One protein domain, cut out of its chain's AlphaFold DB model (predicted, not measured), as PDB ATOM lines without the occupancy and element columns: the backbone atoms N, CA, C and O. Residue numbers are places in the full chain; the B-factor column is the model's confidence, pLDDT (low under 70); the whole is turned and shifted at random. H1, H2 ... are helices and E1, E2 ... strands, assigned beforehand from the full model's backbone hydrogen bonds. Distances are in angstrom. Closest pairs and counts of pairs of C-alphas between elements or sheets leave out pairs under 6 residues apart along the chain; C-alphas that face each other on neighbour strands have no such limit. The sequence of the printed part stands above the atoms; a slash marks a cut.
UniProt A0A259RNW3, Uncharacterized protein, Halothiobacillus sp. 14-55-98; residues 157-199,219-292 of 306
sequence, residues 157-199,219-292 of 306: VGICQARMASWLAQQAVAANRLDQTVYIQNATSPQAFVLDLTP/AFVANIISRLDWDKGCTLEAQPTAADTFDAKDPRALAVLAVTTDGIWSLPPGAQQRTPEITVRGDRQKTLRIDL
ATOM      1  N   VAL A 157     166.854 159.500 185.709       90.31
ATOM      2  CA  VAL A 157     167.363 160.832 186.050       90.31
ATOM      3  C   VAL A 157     166.262 161.883 186.264       90.31
ATOM      4  O   VAL A 157     166.448 162.762 187.097       90.31
ATOM      5  N   GLY A 158     165.117 161.809 185.577       90.56
ATOM      6  CA  GLY A 158     164.005 162.749 185.770       90.56
ATOM      7  C   GLY A 158     163.323 162.562 187.125       90.56
ATOM      8  O   GLY A 158     163.029 163.537 187.815       90.56
ATOM      9  N   ILE A 159     163.152 161.308 187.557       90.00
ATOM     10  CA  ILE A 159     162.659 160.984 188.903       90.00
ATOM     11  C   ILE A 159     163.694 161.416 189.947       90.00
ATOM     12  O   ILE A 159     163.334 162.081 190.921       90.00
ATOM     13  N   CYS A 160     164.980 161.115 189.717       92.00
ATOM     14  CA  CYS A 160     166.074 161.561 190.579       92.00
ATOM     15  C   CYS A 160     166.062 163.099 190.735       92.00
ATOM     16  O   CYS A 160     166.129 163.617 191.849       92.00
ATOM     17  N   GLN A 161     165.935 163.838 189.629       93.06
ATOM     18  CA  GLN A 161     165.905 165.300 189.616       93.06
ATOM     19  C   GLN A 161     164.691 165.843 190.372       93.06
ATOM     20  O   GLN A 161     164.858 166.697 191.239       93.06
ATOM     21  N   ALA A 162     163.485 165.341 190.092       91.88
ATOM     22  CA  ALA A 162     162.265 165.786 190.760       91.88
ATOM     23  C   ALA A 162     162.328 165.541 192.277       91.88
ATOM     24  O   ALA A 162     161.949 166.406 193.073       91.88
ATOM     25  N   ARG A 163     162.865 164.389 192.696       94.06
ATOM     26  CA  ARG A 163     163.037 164.043 194.111       94.06
ATOM     27  C   ARG A 163     164.075 164.929 194.798       94.06
ATOM     28  O   ARG A 163     163.812 165.425 195.891       94.06
ATOM     29  N   MET A 164     165.210 165.172 194.141       94.81
ATOM     30  CA  MET A 164     166.228 166.114 194.611       94.81
ATOM     31  C   MET A 164     165.648 167.521 194.753       94.81
ATOM     32  O   MET A 164     165.765 168.116 195.819       94.81
ATOM     33  N   ALA A 165     164.967 168.032 193.724       93.31
ATOM     34  CA  ALA A 165     164.340 169.347 193.759       93.31
ATOM     35  C   ALA A 165     163.381 169.461 194.952       93.31
ATOM     36  O   ALA A 165     163.517 170.382 195.755       93.31
ATOM     37  N   SER A 166     162.485 168.486 195.127       93.75
ATOM     38  CA  SER A 166     161.533 168.432 196.247       93.75
ATOM     39  C   SER A 166     162.228 168.456 197.613       93.75
ATOM     40  O   SER A 166     161.798 169.159 198.526       93.75
ATOM     41  N   TRP A 167     163.323 167.710 197.759       96.25
ATOM     42  CA  TRP A 167     164.107 167.676 198.991       96.25
ATOM     43  C   TRP A 167     164.836 168.999 199.257       96.25
ATOM     44  O   TRP A 167     164.812 169.487 200.388       96.25
ATOM     45  N   LEU A 168     165.406 169.630 198.226       95.12
ATOM     46  CA  LEU A 168     166.011 170.963 198.318       95.12
ATOM     47  C   LEU A 168     164.983 172.011 198.784       95.12
ATOM     48  O   LEU A 168     165.309 172.837 199.635       95.12
ATOM     49  N   ALA A 169     163.725 171.924 198.329       93.38
ATOM     50  CA  ALA A 169     162.617 172.769 198.811       93.38
ATOM     51  C   ALA A 169     162.510 172.746 200.329       93.38
ATOM     52  O   ALA A 169     162.422 173.778 200.996       93.38
ATOM     53  N   GLN A 170     162.494 171.526 200.866       96.12
ATOM     54  CA  GLN A 170     162.295 171.282 202.283       96.12
ATOM     55  C   GLN A 170     163.459 171.858 203.087       96.12
ATOM     56  O   GLN A 170     163.222 172.420 204.154       96.12
ATOM     57  N   GLN A 171     164.685 171.803 202.555       96.69
ATOM     58  CA  GLN A 171     165.850 172.402 203.211       96.69
ATOM     59  C   GLN A 171     165.792 173.930 203.229       96.69
ATOM     60  O   GLN A 171     166.125 174.526 204.248       96.69
ATOM     61  N   ALA A 172     165.315 174.573 202.159       94.94
ATOM     62  CA  ALA A 172     165.138 176.027 202.151       94.94
ATOM     63  C   ALA A 172     164.112 176.486 203.203       94.94
ATOM     64  O   ALA A 172     164.343 177.454 203.926       94.94
ATOM     65  N   VAL A 173     163.007 175.746 203.354       95.25
ATOM     66  CA  VAL A 173     162.020 176.002 204.417       95.25
ATOM     67  C   VAL A 173     162.611 175.730 205.803       95.25
ATOM     68  O   VAL A 173     162.351 176.488 206.737       95.25
ATOM     69  N   ALA A 174     163.407 174.668 205.958       94.88
ATOM     70  CA  ALA A 174     164.068 174.343 207.219       94.88
ATOM     71  C   ALA A 174     165.067 175.431 207.641       94.88
ATOM     72  O   ALA A 174     165.051 175.831 208.801       94.88
ATOM     73  N   ALA A 175     165.862 175.962 206.708       95.75
ATOM     74  CA  ALA A 175     166.814 177.044 206.964       95.75
ATOM     75  C   ALA A 175     166.129 178.296 207.523       95.75
ATOM     76  O   ALA A 175     166.567 178.858 208.525       95.75
ATOM     77  N   ASN A 176     165.001 178.682 206.921       95.12
ATOM     78  CA  ASN A 176     164.205 179.814 207.386       95.12
ATOM     79  C   ASN A 176     163.609 179.567 208.782       95.12
ATOM     80  O   ASN A 176     163.663 180.434 209.647       95.12
ATOM     81  N   ARG A 177     163.084 178.360 209.031       96.50
ATOM     82  CA  ARG A 177     162.487 178.003 210.329       96.50
ATOM     83  C   ARG A 177     163.498 177.916 211.467       96.50
ATOM     84  O   ARG A 177     163.138 178.217 212.601       96.50
ATOM     85  N   LEU A 178     164.711 177.449 211.181       96.25
ATOM     86  CA  LEU A 178     165.772 177.292 212.175       96.25
ATOM     87  C   LEU A 178     166.565 178.585 212.402       96.25
ATOM     88  O   LEU A 178     167.327 178.640 213.360       96.25
ATOM     89  N   ASP A 179     166.399 179.593 211.539       96.38
ATOM     90  CA  ASP A 179     167.247 180.792 211.483       96.38
ATOM     91  C   ASP A 179     168.748 180.436 211.442       96.38
ATOM     92  O   ASP A 179     169.607 181.063 212.060       96.38
ATOM     93  N   GLN A 180     169.065 179.368 210.705       96.69
ATOM     94  CA  GLN A 180     170.419 178.860 210.513       96.69
ATOM     95  C   GLN A 180     170.669 178.511 209.046       96.69
ATOM     96  O   GLN A 180     169.783 178.038 208.335       96.69
ATOM     97  N   THR A 181     171.912 178.698 208.599       95.69
ATOM     98  CA  THR A 181     172.356 178.220 207.285       95.69
ATOM     99  C   THR A 181     172.420 176.697 207.285       95.69
ATOM    100  O   THR A 181     173.126 176.102 208.103       95.69
ATOM    101  N   VAL A 182     171.736 176.069 206.332       97.25
ATOM    102  CA  VAL A 182     171.797 174.619 206.124       97.25
ATOM    103  C   VAL A 182     172.806 174.315 205.027       97.25
ATOM    104  O   VAL A 182     172.756 174.887 203.939       97.25
ATOM    105  N   TYR A 183     173.720 173.394 205.302       96.62
ATOM    106  CA  TYR A 183     174.731 172.917 204.367       96.62
ATOM    107  C   TYR A 183     174.330 171.555 203.816       96.62
ATOM    108  O   TYR A 183     173.793 170.717 204.537       96.62
ATOM    109  N   ILE A 184     174.613 171.324 202.538       96.19
ATOM    110  CA  ILE A 184     174.339 170.067 201.848       96.19
ATOM    111  C   ILE A 184     175.659 169.408 201.485       96.19
ATOM    112  O   ILE A 184     176.503 170.006 200.819       96.19
ATOM    113  N   GLN A 185     175.814 168.157 201.900       95.00
ATOM    114  CA  GLN A 185     176.973 167.326 201.615       95.00
ATOM    115  C   GLN A 185     176.742 166.457 200.378       95.00
ATOM    116  O   GLN A 185     175.689 165.827 200.244       95.00
ATOM    117  N   ASN A 186     177.761 166.355 199.520       91.56
ATOM    118  CA  ASN A 186     177.783 165.346 198.467       91.56
ATOM    119  C   ASN A 186     178.291 164.013 199.030       91.56
ATOM    120  O   ASN A 186     179.492 163.782 199.145       91.56
ATOM    121  N   ALA A 187     177.353 163.154 199.412       87.75
ATOM    122  CA  ALA A 187     177.600 161.779 199.822       87.75
ATOM    123  C   ALA A 187     176.725 160.836 198.984       87.75
ATOM    124  O   ALA A 187     175.822 161.283 198.275       87.75
ATOM    125  N   THR A 188     176.949 159.521 199.098       89.38
ATOM    126  CA  THR A 188     176.112 158.503 198.434       89.38
ATOM    127  C   THR A 188     174.620 158.731 198.694       89.38
ATOM    128  O   THR A 188     173.815 158.576 197.783       89.38
ATOM    129  N   SER A 189     174.281 159.183 199.903       91.62
ATOM    130  CA  SER A 189     172.986 159.772 200.246       91.62
ATOM    131  C   SER A 189     173.221 161.218 200.695       91.62
ATOM    132  O   SER A 189     173.854 161.401 201.738       91.62
ATOM    133  N   PRO A 190     172.768 162.234 199.939       95.56
ATOM    134  CA  PRO A 190     172.897 163.640 200.271       95.56
ATOM    135  C   PRO A 190     172.348 163.912 201.660       95.56
ATOM    136  O   PRO A 190     171.282 163.420 202.039       95.56
ATOM    137  N   GLN A 191     173.105 164.684 202.425       96.62
ATOM    138  CA  GLN A 191     172.765 165.007 203.803       96.62
ATOM    139  C   GLN A 191     172.710 166.513 203.941       96.62
ATOM    140  O   GLN A 191     173.591 167.213 203.444       96.62
ATOM    141  N   ALA A 192     171.675 166.991 204.616       97.38
ATOM    142  CA  ALA A 192     171.560 168.367 205.042       97.38
ATOM    143  C   ALA A 192     171.903 168.449 206.528       97.38
ATOM    144  O   ALA A 192     171.412 167.648 207.333       97.38
ATOM    145  N   PHE A 193     172.745 169.406 206.891       97.44
ATOM    146  CA  PHE A 193     173.180 169.611 208.263       97.44
ATOM    147  C   PHE A 193     173.291 171.096 208.598       97.44
ATOM    148  O   PHE A 193     173.524 171.935 207.727       97.44
ATOM    149  N   VAL A 194     173.140 171.406 209.879       97.19
ATOM    150  CA  VAL A 194     173.458 172.716 210.454       97.19
ATOM    151  C   VAL A 194     174.764 172.629 211.233       97.19
ATOM    152  O   VAL A 194     175.223 171.540 211.589       97.19
ATOM    153  N   LEU A 195     175.395 173.778 211.451       95.62
ATOM    154  CA  LEU A 195     176.609 173.871 212.252       95.62
ATOM    155  C   LEU A 195     176.238 174.290 213.664       95.62
ATOM    156  O   LEU A 195     175.846 175.435 213.884       95.62
ATOM    157  N   ASP A 196     176.430 173.380 214.608       92.94
ATOM    158  CA  ASP A 196     176.347 173.705 216.020       92.94
ATOM    159  C   ASP A 196     177.728 174.142 216.514       92.94
ATOM    160  O   ASP A 196     178.762 173.517 216.240       92.94
ATOM    161  N   LEU A 197     177.748 175.253 217.249       86.50
ATOM    162  CA  LEU A 197     178.920 175.657 218.013       86.50
ATOM    163  C   LEU A 197     179.081 174.639 219.136       86.50
ATOM    164  O   LEU A 197     178.194 174.519 219.984       86.50
ATOM    165  N   THR A 198     180.202 173.912 219.157       77.94
ATOM    166  CA  THR A 198     180.512 173.071 220.317       77.94
ATOM    167  C   THR A 198     180.508 173.993 221.531       77.94
ATOM    168  O   THR A 198     181.281 174.958 221.525       77.94
ATOM    169  N   PRO A 199     179.647 173.768 222.544       71.56
ATOM    170  CA  PRO A 199     179.642 174.612 223.721       71.56
ATOM    171  C   PRO A 199     181.047 174.540 224.303       71.56
ATOM    172  O   PRO A 199     181.497 173.470 224.724       71.56
ATOM    173  N   ALA A 219     185.709 174.698 217.116       83.56
ATOM    174  CA  ALA A 219     185.325 173.394 216.599       83.56
ATOM    175  C   ALA A 219     183.818 173.393 216.294       83.56
ATOM    176  O   ALA A 219     182.989 173.485 217.205       83.56
ATOM    177  N   PHE A 220     183.466 173.303 215.015       90.38
ATOM    178  CA  PHE A 220     182.085 173.144 214.568       90.38
ATOM    179  C   PHE A 220     181.705 171.663 214.538       90.38
ATOM    180  O   PHE A 220     182.487 170.828 214.083       90.38
ATOM    181  N   VAL A 221     180.488 171.343 214.979       92.81
ATOM    182  CA  VAL A 221     179.911 169.998 214.864       92.81
ATOM    183  C   VAL A 221     178.769 170.046 213.857       92.81
ATOM    184  O   VAL A 221     177.885 170.895 213.949       92.81
ATOM    185  N   ALA A 222     178.789 169.136 212.882       95.25
ATOM    186  CA  ALA A 222     177.679 168.970 211.952       95.25
ATOM    187  C   ALA A 222     176.533 168.212 212.623       95.25
ATOM    188  O   ALA A 222     176.692 167.056 213.020       95.25
ATOM    189  N   ASN A 223     175.368 168.846 212.687       96.50
ATOM    190  CA  ASN A 223     174.136 168.229 213.150       96.50
ATOM    191  C   ASN A 223     173.227 167.945 211.950       96.50
ATOM    192  O   ASN A 223     172.738 168.863 211.290       96.50
ATOM    193  N   ILE A 224     173.062 166.663 211.619       97.12
ATOM    194  CA  ILE A 224     172.324 166.222 210.431       97.12
ATOM    195  C   ILE A 224     170.823 166.368 210.686       97.12
ATOM    196  O   ILE A 224     170.267 165.673 211.534       97.12
ATOM    197  N   ILE A 225     170.160 167.213 209.897       97.44
ATOM    198  CA  ILE A 225     168.722 167.493 210.023       97.44
ATOM    199  C   ILE A 225     167.873 166.717 209.014       97.44
ATOM    200  O   ILE A 225     166.687 166.486 209.240       97.44
ATOM    201  N   SER A 226     168.456 166.314 207.883       97.44
ATOM    202  CA  SER A 226     167.740 165.577 206.846       97.44
ATOM    203  C   SER A 226     168.694 164.751 205.993       97.44
ATOM    204  O   SER A 226     169.845 165.128 205.767       97.44
ATOM    205  N   ARG A 227     168.200 163.619 205.497       97.25
ATOM    206  CA  ARG A 227     168.895 162.757 204.541       97.25
ATOM    207  C   ARG A 227     167.972 162.489 203.369       97.25
ATOM    208  O   ARG A 227     166.779 162.261 203.564       97.25
ATOM    209  N   LEU A 228     168.534 162.513 202.170       95.62
ATOM    210  CA  LEU A 228     167.831 162.098 200.971       95.62
ATOM    211  C   LEU A 228     168.147 160.633 200.679       95.62
ATOM    212  O   LEU A 228     169.267 160.294 200.292       95.62
ATOM    213  N   ASP A 229     167.141 159.778 200.835       93.06
ATOM    214  CA  ASP A 229     167.205 158.398 200.369       93.06
ATOM    215  C   ASP A 229     166.916 158.358 198.868       93.06
ATOM    216  O   ASP A 229     165.782 158.559 198.419       93.06
ATOM    217  N   TRP A 230     167.969 158.135 198.086       85.62
ATOM    218  CA  TRP A 230     167.866 157.952 196.647       85.62
ATOM    219  C   TRP A 230     167.216 156.620 196.282       85.62
ATOM    220  O   TRP A 230     167.408 155.598 196.947       85.62
ATOM    221  N   ASP A 231     166.543 156.614 195.137       81.94
ATOM    222  CA  ASP A 231     166.300 155.372 194.416       81.94
ATOM    223  C   ASP A 231     167.623 154.856 193.825       81.94
ATOM    224  O   ASP A 231     168.573 155.610 193.584       81.94
ATOM    225  N   LYS A 232     167.723 153.540 193.620       82.50
ATOM    226  CA  LYS A 232     168.958 152.920 193.123       82.50
ATOM    227  C   LYS A 232     169.383 153.561 191.798       82.50
ATOM    228  O   LYS A 232     168.585 153.638 190.875       82.50
ATOM    229  N   GLY A 233     170.656 153.943 191.699       86.38
ATOM    230  CA  GLY A 233     171.248 154.479 190.469       86.38
ATOM    231  C   GLY A 233     171.269 156.005 190.369       86.38
ATOM    232  O   GLY A 233     171.930 156.517 189.472       86.38
ATOM    233  N   CYS A 234     170.630 156.735 191.285       91.75
ATOM    234  CA  CYS A 234     170.793 158.183 191.352       91.75
ATOM    235  C   CYS A 234     172.087 158.560 192.093       91.75
ATOM    236  O   CYS A 234     172.355 158.053 193.183       91.75
ATOM    237  N   THR A 235     172.865 159.490 191.543       92.75
ATOM    238  CA  THR A 235     174.045 160.067 192.203       92.75
ATOM    239  C   THR A 235     174.085 161.580 192.044       92.75
ATOM    240  O   THR A 235     173.651 162.130 191.029       92.75
ATOM    241  N   LEU A 236     174.631 162.260 193.052       93.31
ATOM    242  CA  LEU A 236     174.830 163.702 193.047       93.31
ATOM    243  C   LEU A 236     176.230 164.041 192.523       93.31
ATOM    244  O   LEU A 236     177.237 163.601 193.074       93.31
ATOM    245  N   GLU A 237     176.299 164.860 191.483       91.06
ATOM    246  CA  GLU A 237     177.540 165.444 190.984       91.06
ATOM    247  C   GLU A 237     177.459 166.959 191.159       91.06
ATOM    248  O   GLU A 237     176.721 167.658 190.465       91.06
ATOM    249  N   ALA A 238     178.207 167.480 192.126       83.00
ATOM    250  CA  ALA A 238     178.299 168.911 192.365       83.00
ATOM    251  C   ALA A 238     179.763 169.346 192.285       83.00
ATOM    252  O   ALA A 238     180.646 168.711 192.864       83.00
ATOM    253  N   GLN A 239     180.005 170.424 191.544       74.94
ATOM    254  CA  GLN A 239     181.292 171.100 191.450       74.94
ATOM    255  C   GLN A 239     181.068 172.611 191.571       74.94
ATOM    256  O   GLN A 239     180.140 173.123 190.945       74.94
ATOM    257  N   PRO A 240     181.938 173.347 192.284       70.25
ATOM    258  CA  PRO A 240     183.094 172.884 193.064       70.25
ATOM    259  C   PRO A 240     182.731 172.438 194.498       70.25
ATOM    260  O   PRO A 240     181.792 172.948 195.101       70.25
ATOM    261  N   THR A 241     183.512 171.519 195.068       66.50
ATOM    262  CA  THR A 241     183.534 171.242 196.518       66.50
ATOM    263  C   THR A 241     184.347 172.315 197.245       66.50
ATOM    264  O   THR A 241     185.360 172.769 196.719       66.50
ATOM    265  N   ALA A 242     183.965 172.684 198.470       70.19
ATOM    266  CA  ALA A 242     184.636 173.720 199.275       70.19
ATOM    267  C   ALA A 242     186.046 173.349 199.793       70.19
ATOM    268  O   ALA A 242     186.590 174.032 200.662       70.19
ATOM    269  N   ALA A 243     186.604 172.233 199.324       64.06
ATOM    270  CA  ALA A 243     187.690 171.512 199.979       64.06
ATOM    271  C   ALA A 243     188.996 172.315 200.117       64.06
ATOM    272  O   ALA A 243     189.757 172.053 201.040       64.06
ATOM    273  N   ASP A 244     189.244 173.304 199.255       71.75
ATOM    274  CA  ASP A 244     190.546 173.986 199.222       71.75
ATOM    275  C   ASP A 244     190.708 175.072 200.303       71.75
ATOM    276  O   ASP A 244     191.824 175.518 200.566       71.75
ATOM    277  N   THR A 245     189.620 175.515 200.943       80.19
ATOM    278  CA  THR A 245     189.638 176.649 201.892       80.19
ATOM    279  C   THR A 245     189.401 176.274 203.348       80.19
ATOM    280  O   THR A 245     189.628 177.102 204.229       80.19
ATOM    281  N   PHE A 246     188.936 175.058 203.618       87.06
ATOM    282  CA  PHE A 246     188.618 174.597 204.965       87.06
ATOM    283  C   PHE A 246     189.589 173.513 205.432       87.06
ATOM    284  O   PHE A 246     190.099 172.735 204.630       87.06
ATOM    285  N   ASP A 247     189.818 173.437 206.747       88.31
ATOM    286  CA  ASP A 247     190.506 172.291 207.345       88.31
ATOM    287  C   ASP A 247     189.721 171.006 207.027       88.31
ATOM    288  O   ASP A 247     188.490 171.007 207.047       88.31
ATOM    289  N   ALA A 248     190.417 169.897 206.773       88.25
ATOM    290  CA  ALA A 248     189.791 168.603 206.500       88.25
ATOM    291  C   ALA A 248     188.863 168.113 207.636       88.25
ATOM    292  O   ALA A 248     188.024 167.241 207.411       88.25
ATOM    293  N   LYS A 249     189.014 168.651 208.854       89.62
ATOM    294  CA  LYS A 249     188.145 168.392 210.013       89.62
ATOM    295  C   LYS A 249     186.890 169.262 210.047       89.62
ATOM    296  O   LYS A 249     185.965 168.932 210.785       89.62
ATOM    297  N   ASP A 250     186.852 170.371 209.310       91.06
ATOM    298  CA  ASP A 250     185.673 171.228 209.252       91.06
ATOM    299  C   ASP A 250     184.591 170.529 208.412       91.06
ATOM    300  O   ASP A 250     184.824 170.218 207.240       91.06
ATOM    301  N   PRO A 251     183.386 170.291 208.957       92.25
ATOM    302  CA  PRO A 251     182.318 169.642 208.202       92.25
ATOM    303  C   PRO A 251     181.925 170.394 206.919       92.25
ATOM    304  O   PRO A 251     181.407 169.781 205.981       92.25
ATOM    305  N   ARG A 252     182.199 171.704 206.829       92.62
ATOM    306  CA  ARG A 252     181.961 172.509 205.622       92.62
ATOM    307  C   ARG A 252     182.874 172.146 204.458       92.62
ATOM    308  O   ARG A 252     182.484 172.397 203.323       92.62
ATOM    309  N   ALA A 253     184.031 171.524 204.696       91.38
ATOM    310  CA  ALA A 253     184.947 171.105 203.630       91.38
ATOM    311  C   ALA A 253     184.288 170.128 202.638       91.38
ATOM    312  O   ALA A 253     184.651 170.078 201.464       91.38
ATOM    313  N   LEU A 254     183.285 169.375 203.107       91.25
ATOM    314  CA  LEU A 254     182.527 168.399 202.318       91.25
ATOM    315  C   LEU A 254     181.181 168.944 201.812       91.25
ATOM    316  O   LEU A 254     180.458 168.240 201.100       91.25
ATOM    317  N   ALA A 255     180.822 170.174 202.184       93.88
ATOM    318  CA  ALA A 255     179.616 170.812 201.688       93.88
ATOM    319  C   ALA A 255     179.797 171.194 200.212       93.88
ATOM    320  O   ALA A 255     180.851 171.674 199.791       93.88
ATOM    321  N   VAL A 256     178.745 170.988 199.427       94.50
ATOM    322  CA  VAL A 256     178.673 171.389 198.013       94.50
ATOM    323  C   VAL A 256     177.723 172.551 197.785       94.50
ATOM    324  O   VAL A 256     177.847 173.272 196.802       94.50
ATOM    325  N   LEU A 257     176.782 172.749 198.703       94.94
ATOM    326  CA  LEU A 257     175.792 173.803 198.619       94.94
ATOM    327  C   LEU A 257     175.424 174.272 200.024       94.94
ATOM    328  O   LEU A 257     175.472 173.492 200.977       94.94
ATOM    329  N   ALA A 258     175.048 175.536 200.147       95.31
ATOM    330  CA  ALA A 258     174.478 176.108 201.352       95.31
ATOM    331  C   ALA A 258     173.174 176.835 201.012       95.31
ATOM    332  O   ALA A 258     173.045 177.433 199.943       95.31
ATOM    333  N   VAL A 259     172.211 176.809 201.928       95.81
ATOM    334  CA  VAL A 259     171.010 177.644 201.870       95.81
ATOM    335  C   VAL A 259     170.966 178.545 203.091       95.81
ATOM    336  O   VAL A 259     171.080 178.078 204.225       95.81
ATOM    337  N   THR A 260     170.865 179.848 202.846       95.19
ATOM    338  CA  THR A 260     170.789 180.857 203.904       95.19
ATOM    339  C   THR A 260     169.402 180.876 204.547       95.19
ATOM    340  O   THR A 260     168.454 180.267 204.048       95.19
ATOM    341  N   THR A 261     169.264 181.615 205.644       94.31
ATOM    342  CA  THR A 261     167.989 181.824 206.350       94.31
ATOM    343  C   THR A 261     166.921 182.496 205.477       94.31
ATOM    344  O   THR A 261     165.728 182.224 205.621       94.31
ATOM    345  N   ASP A 262     167.348 183.280 204.484       91.25
ATOM    346  CA  ASP A 262     166.483 183.881 203.462       91.25
ATOM    347  C   ASP A 262     166.038 182.884 202.369       91.25
ATOM    348  O   ASP A 262     165.323 183.256 201.438       91.25
ATOM    349  N   GLY A 263     166.469 181.620 202.438       91.50
ATOM    350  CA  GLY A 263     166.185 180.604 201.421       91.50
ATOM    351  C   GLY A 263     166.998 180.776 200.133       91.50
ATOM    352  O   GLY A 263     166.625 180.227 199.094       91.50
ATOM    353  N   ILE A 264     168.093 181.543 200.177       91.44
ATOM    354  CA  ILE A 264     168.964 181.787 199.024       91.44
ATOM    355  C   ILE A 264     170.031 180.697 198.967       91.44
ATOM    356  O   ILE A 264     170.796 180.496 199.913       91.44
ATOM    357  N   TRP A 265     170.099 180.008 197.831       93.56
ATOM    358  CA  TRP A 265     171.154 179.045 197.551       93.56
ATOM    359  C   TRP A 265     172.462 179.767 197.253       93.56
ATOM    360  O   TRP A 265     172.519 180.679 196.430       93.56
ATOM    361  N   SER A 266     173.528 179.344 197.913       92.94
ATOM    362  CA  SER A 266     174.872 179.865 197.710       92.94
ATOM    363  C   SER A 266     175.889 178.736 197.766       92.94
ATOM    364  O   SER A 266     175.637 177.658 198.309       92.94
ATOM    365  N   LEU A 267     177.052 178.975 197.169       91.88
ATOM    366  CA  LEU A 267     178.180 178.081 197.354       91.88
ATOM    367  C   LEU A 267     178.716 178.226 198.789       91.88
ATOM    368  O   LEU A 267     178.670 179.325 199.351       91.88
ATOM    369  N   PRO A 268     179.234 177.142 199.390       88.50
ATOM    370  CA  PRO A 268     179.877 177.212 200.696       88.50
ATOM    371  C   PRO A 268     181.030 178.234 200.686       88.50
ATOM    372  O   PRO A 268     181.658 178.442 199.642       88.50
ATOM    373  N   PRO A 269     181.329 178.883 201.828       85.81
ATOM    374  CA  PRO A 269     182.361 179.913 201.873       85.81
ATOM    375  C   PRO A 269     183.699 179.378 201.348       85.81
ATOM    376  O   PRO A 269     184.089 178.267 201.673       85.81
ATOM    377  N   GLY A 270     184.397 180.152 200.517       83.12
ATOM    378  CA  GLY A 270     185.695 179.759 199.957       83.12
ATOM    379  C   GLY A 270     185.645 178.953 198.651       83.12
ATOM    380  O   GLY A 270     186.653 178.866 197.952       83.12
ATOM    381  N   ALA A 271     184.470 178.486 198.225       84.12
ATOM    382  CA  ALA A 271     184.271 178.095 196.833       84.12
ATOM    383  C   ALA A 271     184.381 179.320 195.897       84.12
ATOM    384  O   ALA A 271     183.988 180.435 196.255       84.12
ATOM    385  N   GLN A 272     184.897 179.127 194.675       82.00
ATOM    386  CA  GLN A 272     184.946 180.196 193.668       82.00
ATOM    387  C   GLN A 272     183.532 180.728 193.402       82.00
ATOM    388  O   GLN A 272     182.634 179.932 193.144       82.00
ATOM    389  N   GLN A 273     183.350 182.056 193.428       74.69
ATOM    390  CA  GLN A 273     182.072 182.729 193.162       74.69
ATOM    391  C   GLN A 273     181.550 182.380 191.759       74.69
ATOM    392  O   GLN A 273     181.861 183.038 190.768       74.69
ATOM    393  N   ARG A 274     180.767 181.308 191.679       81.31
ATOM    394  CA  ARG A 274     180.019 180.869 190.505       81.31
ATOM    395  C   ARG A 274     178.568 180.659 190.906       81.31
ATOM    396  O   ARG A 274     178.242 180.560 192.089       81.31
ATOM    397  N   THR A 275     177.702 180.594 189.909       85.50
ATOM    398  CA  THR A 275     176.313 180.201 190.117       85.50
ATOM    399  C   THR A 275     176.272 178.812 190.762       85.50
ATOM    400  O   THR A 275     176.938 177.909 190.247       85.50
ATOM    401  N   PRO A 276     175.545 178.622 191.878       86.56
ATOM    402  CA  PRO A 276     175.385 177.306 192.473       86.56
ATOM    403  C   PRO A 276     174.639 176.402 191.490       86.56
ATOM    404  O   PRO A 276     173.474 176.636 191.172       86.56
ATOM    405  N   GLU A 277     175.326 175.379 190.995       89.38
ATOM    406  CA  GLU A 277     174.772 174.415 190.053       89.38
ATOM    407  C   GLU A 277     174.955 173.003 190.601       89.38
ATOM    408  O   GLU A 277     176.034 172.625 191.064       89.38
ATOM    409  N   ILE A 278     173.886 172.217 190.532       92.19
ATOM    410  CA  ILE A 278     173.901 170.807 190.899       92.19
ATOM    411  C   ILE A 278     173.582 169.974 189.665       92.19
ATOM    412  O   ILE A 278     172.640 170.268 188.936       92.19
ATOM    413  N   THR A 279     174.328 168.891 189.458       93.62
ATOM    414  CA  THR A 279     174.011 167.891 188.441       93.62
ATOM    415  C   THR A 279     173.562 166.599 189.117       93.62
ATOM    416  O   THR A 279     174.212 166.080 190.021       93.62
ATOM    417  N   VAL A 280     172.424 166.068 188.688       93.81
ATOM    418  CA  VAL A 280     171.923 164.759 189.111       93.81
ATOM    419  C   VAL A 280     172.187 163.771 187.990       93.81
ATOM    420  O   VAL A 280     171.845 164.030 186.838       93.81
ATOM    421  N   ARG A 281     172.786 162.631 188.320       92.56
ATOM    422  CA  ARG A 281     173.077 161.556 187.374       92.56
ATOM    423  C   ARG A 281     172.200 160.352 187.689       92.56
ATOM    424  O   ARG A 281     172.119 159.943 188.841       92.56
ATOM    425  N   GLY A 282     171.514 159.830 186.676       91.31
ATOM    426  CA  GLY A 282     170.727 158.598 186.777       91.31
ATOM    427  C   GLY A 282     171.551 157.342 186.481       91.31
ATOM    428  O   GLY A 282     172.725 157.413 186.108       91.31
ATOM    429  N   ASP A 283     170.894 156.188 186.563       86.50
ATOM    430  CA  ASP A 283     171.459 154.845 186.377       86.50
ATOM    431  C   ASP A 283     172.230 154.682 185.047       86.50
ATOM    432  O   ASP A 283     173.362 154.186 185.011       86.50
ATOM    433  N   ARG A 284     171.673 155.210 183.953       87.25
ATOM    434  CA  ARG A 284     172.231 155.195 182.591       87.25
ATOM    435  C   ARG A 284     173.276 156.273 182.351       87.25
ATOM    436  O   ARG A 284     173.568 156.599 181.204       87.25
ATOM    437  N   GLN A 285     173.820 156.857 183.416       88.12
ATOM    438  CA  GLN A 285     174.823 157.915 183.351       88.12
ATOM    439  C   GLN A 285     174.319 159.207 182.679       88.12
ATOM    440  O   GLN A 285     175.120 160.094 182.399       88.12
ATOM    441  N   LYS A 286     173.005 159.335 182.440       91.31
ATOM    442  CA  LYS A 286     172.387 160.568 181.949       91.31
ATOM    443  C   LYS A 286     172.392 161.587 183.078       91.31
ATOM    444  O   LYS A 286     171.957 161.280 184.186       91.31
ATOM    445  N   THR A 287     172.876 162.783 182.784       93.00
ATOM    446  CA  THR A 287     172.988 163.889 183.733       93.00
ATOM    447  C   THR A 287     171.941 164.955 183.435       93.00
ATOM    448  O   THR A 287     171.774 165.339 182.276       93.00
ATOM    449  N   LEU A 288     171.267 165.460 184.465       93.62
ATOM    450  CA  LEU A 288     170.399 166.634 184.392       93.62
ATOM    451  C   LEU A 288     170.887 167.695 185.372       93.62
ATOM    452  O   LEU A 288     171.223 167.392 186.516       93.62
ATOM    453  N   ARG A 289     170.933 168.939 184.903       92.19
ATOM    454  CA  ARG A 289     171.353 170.098 185.690       92.19
ATOM    455  C   ARG A 289     170.149 170.728 186.382       92.19
ATOM    456  O   ARG A 289     169.080 170.846 185.791       92.19
ATOM    457  N   ILE A 290     170.344 171.127 187.632       91.00
ATOM    458  CA  ILE A 290     169.409 171.907 188.438       91.00
ATOM    459  C   ILE A 290     170.077 173.260 188.670       91.00
ATOM    460  O   ILE A 290     171.063 173.359 189.405       91.00
ATOM    461  N   ASP A 291     169.554 174.288 188.008       89.19
ATOM    462  CA  ASP A 291     170.006 175.665 188.185       89.19
ATOM    463  C   ASP A 291     169.383 176.246 189.459       89.19
ATOM    464  O   ASP A 291     168.169 176.263 189.599       89.19
ATOM    465  N   LEU A 292     170.182 176.710 190.413       89.56
ATOM    466  CA  LEU A 292     169.666 177.243 191.678       89.56
ATOM    467  C   LEU A 292     169.648 178.778 191.706       89.56
ATOM    468  O   LEU A 292     169.297 179.375 192.726       89.56
TER     469      LEU A 292
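Overview. This is residues 157 to 199 and 219 to 292 of the 306 residues of an uncharacterized protein of Halothiobacillus sp. 14-55-98 (UniProt A0A259RNW3). One long helix, H1, spans two small antiparallel sheets: its residues 157 to 165 cover E4, E6 and E7, and its residues 167 to 178 cover the strongly twisted sheet of E3, E2, E1 and E5. The short H2 packs on the opposite face of that four-stranded sheet. The printed part has 117 residues, with two named helices and seven named strands in the order H1 E1 E2 E3 E4 H2 E5 E6 E7; the sheet orders are E3-E2-E1-E5 and E4-E6-E7. The class is mixed, helices and strands; the whole is compact, with a radius of gyration of the C-alphas of 13.7 A and spans of 45 by 30 by 24 A.

Arrangement. H1, residues 157 to 178, is on the sheet of E1, residues 182 to 185, E2, 191 to 197, E3, 220 to 227, and E5, 255 to 259, at a height over the sheet of 7.4 A. It runs along the strands, at 11 degrees to E1 on the local plane; their closest C-alphas, of Ala 175 and Val 182, are 5.6 A apart. Within hydrogen-bond range are N 183 and O 193 in the hairpin E1 and E2, 2.8 A, N 194 and O 223 between E2 and E3, 2.9 A, and N 184 and O 257 between E1 and E5, 2.8 A. H2, residues 251 to 254, is on the opposite face, only just over E2, with 3 C-alphas. H1 is also on the sheet of E4, 235 to 238, E6, 277 to 281, and E7, 287 to 291, as two layers, a helix on one face of a sheet, slantwise at 35 degrees to E6 on the local plane. Here N 237 and O 279, and in the hairpin E6 and E7 N 280 and O 288, are each 2.8 A apart. In H1 every O i to N i+4 pair is within range; H2 is too short for such a pair.

Along the chain. H1 begins at C-alpha 157 (167.363, 160.832, 186.050) and is 30.9 A long; E2 measures 18.8 A and E3 19.6 A. E7 ends at C-alpha 291 (170.006, 175.665, 188.185).

Size, cuts and confidence. The C-alphas farthest apart, of Pro 199 and Arg 284, are 46.1 A apart. Residues 200 to 218 are not printed, and C-alphas 199 and 219 are 9.2 A apart across the cut. The links E4 to H2 and E5 to E6 are long. Residues 241 and 243 have pLDDT under 70.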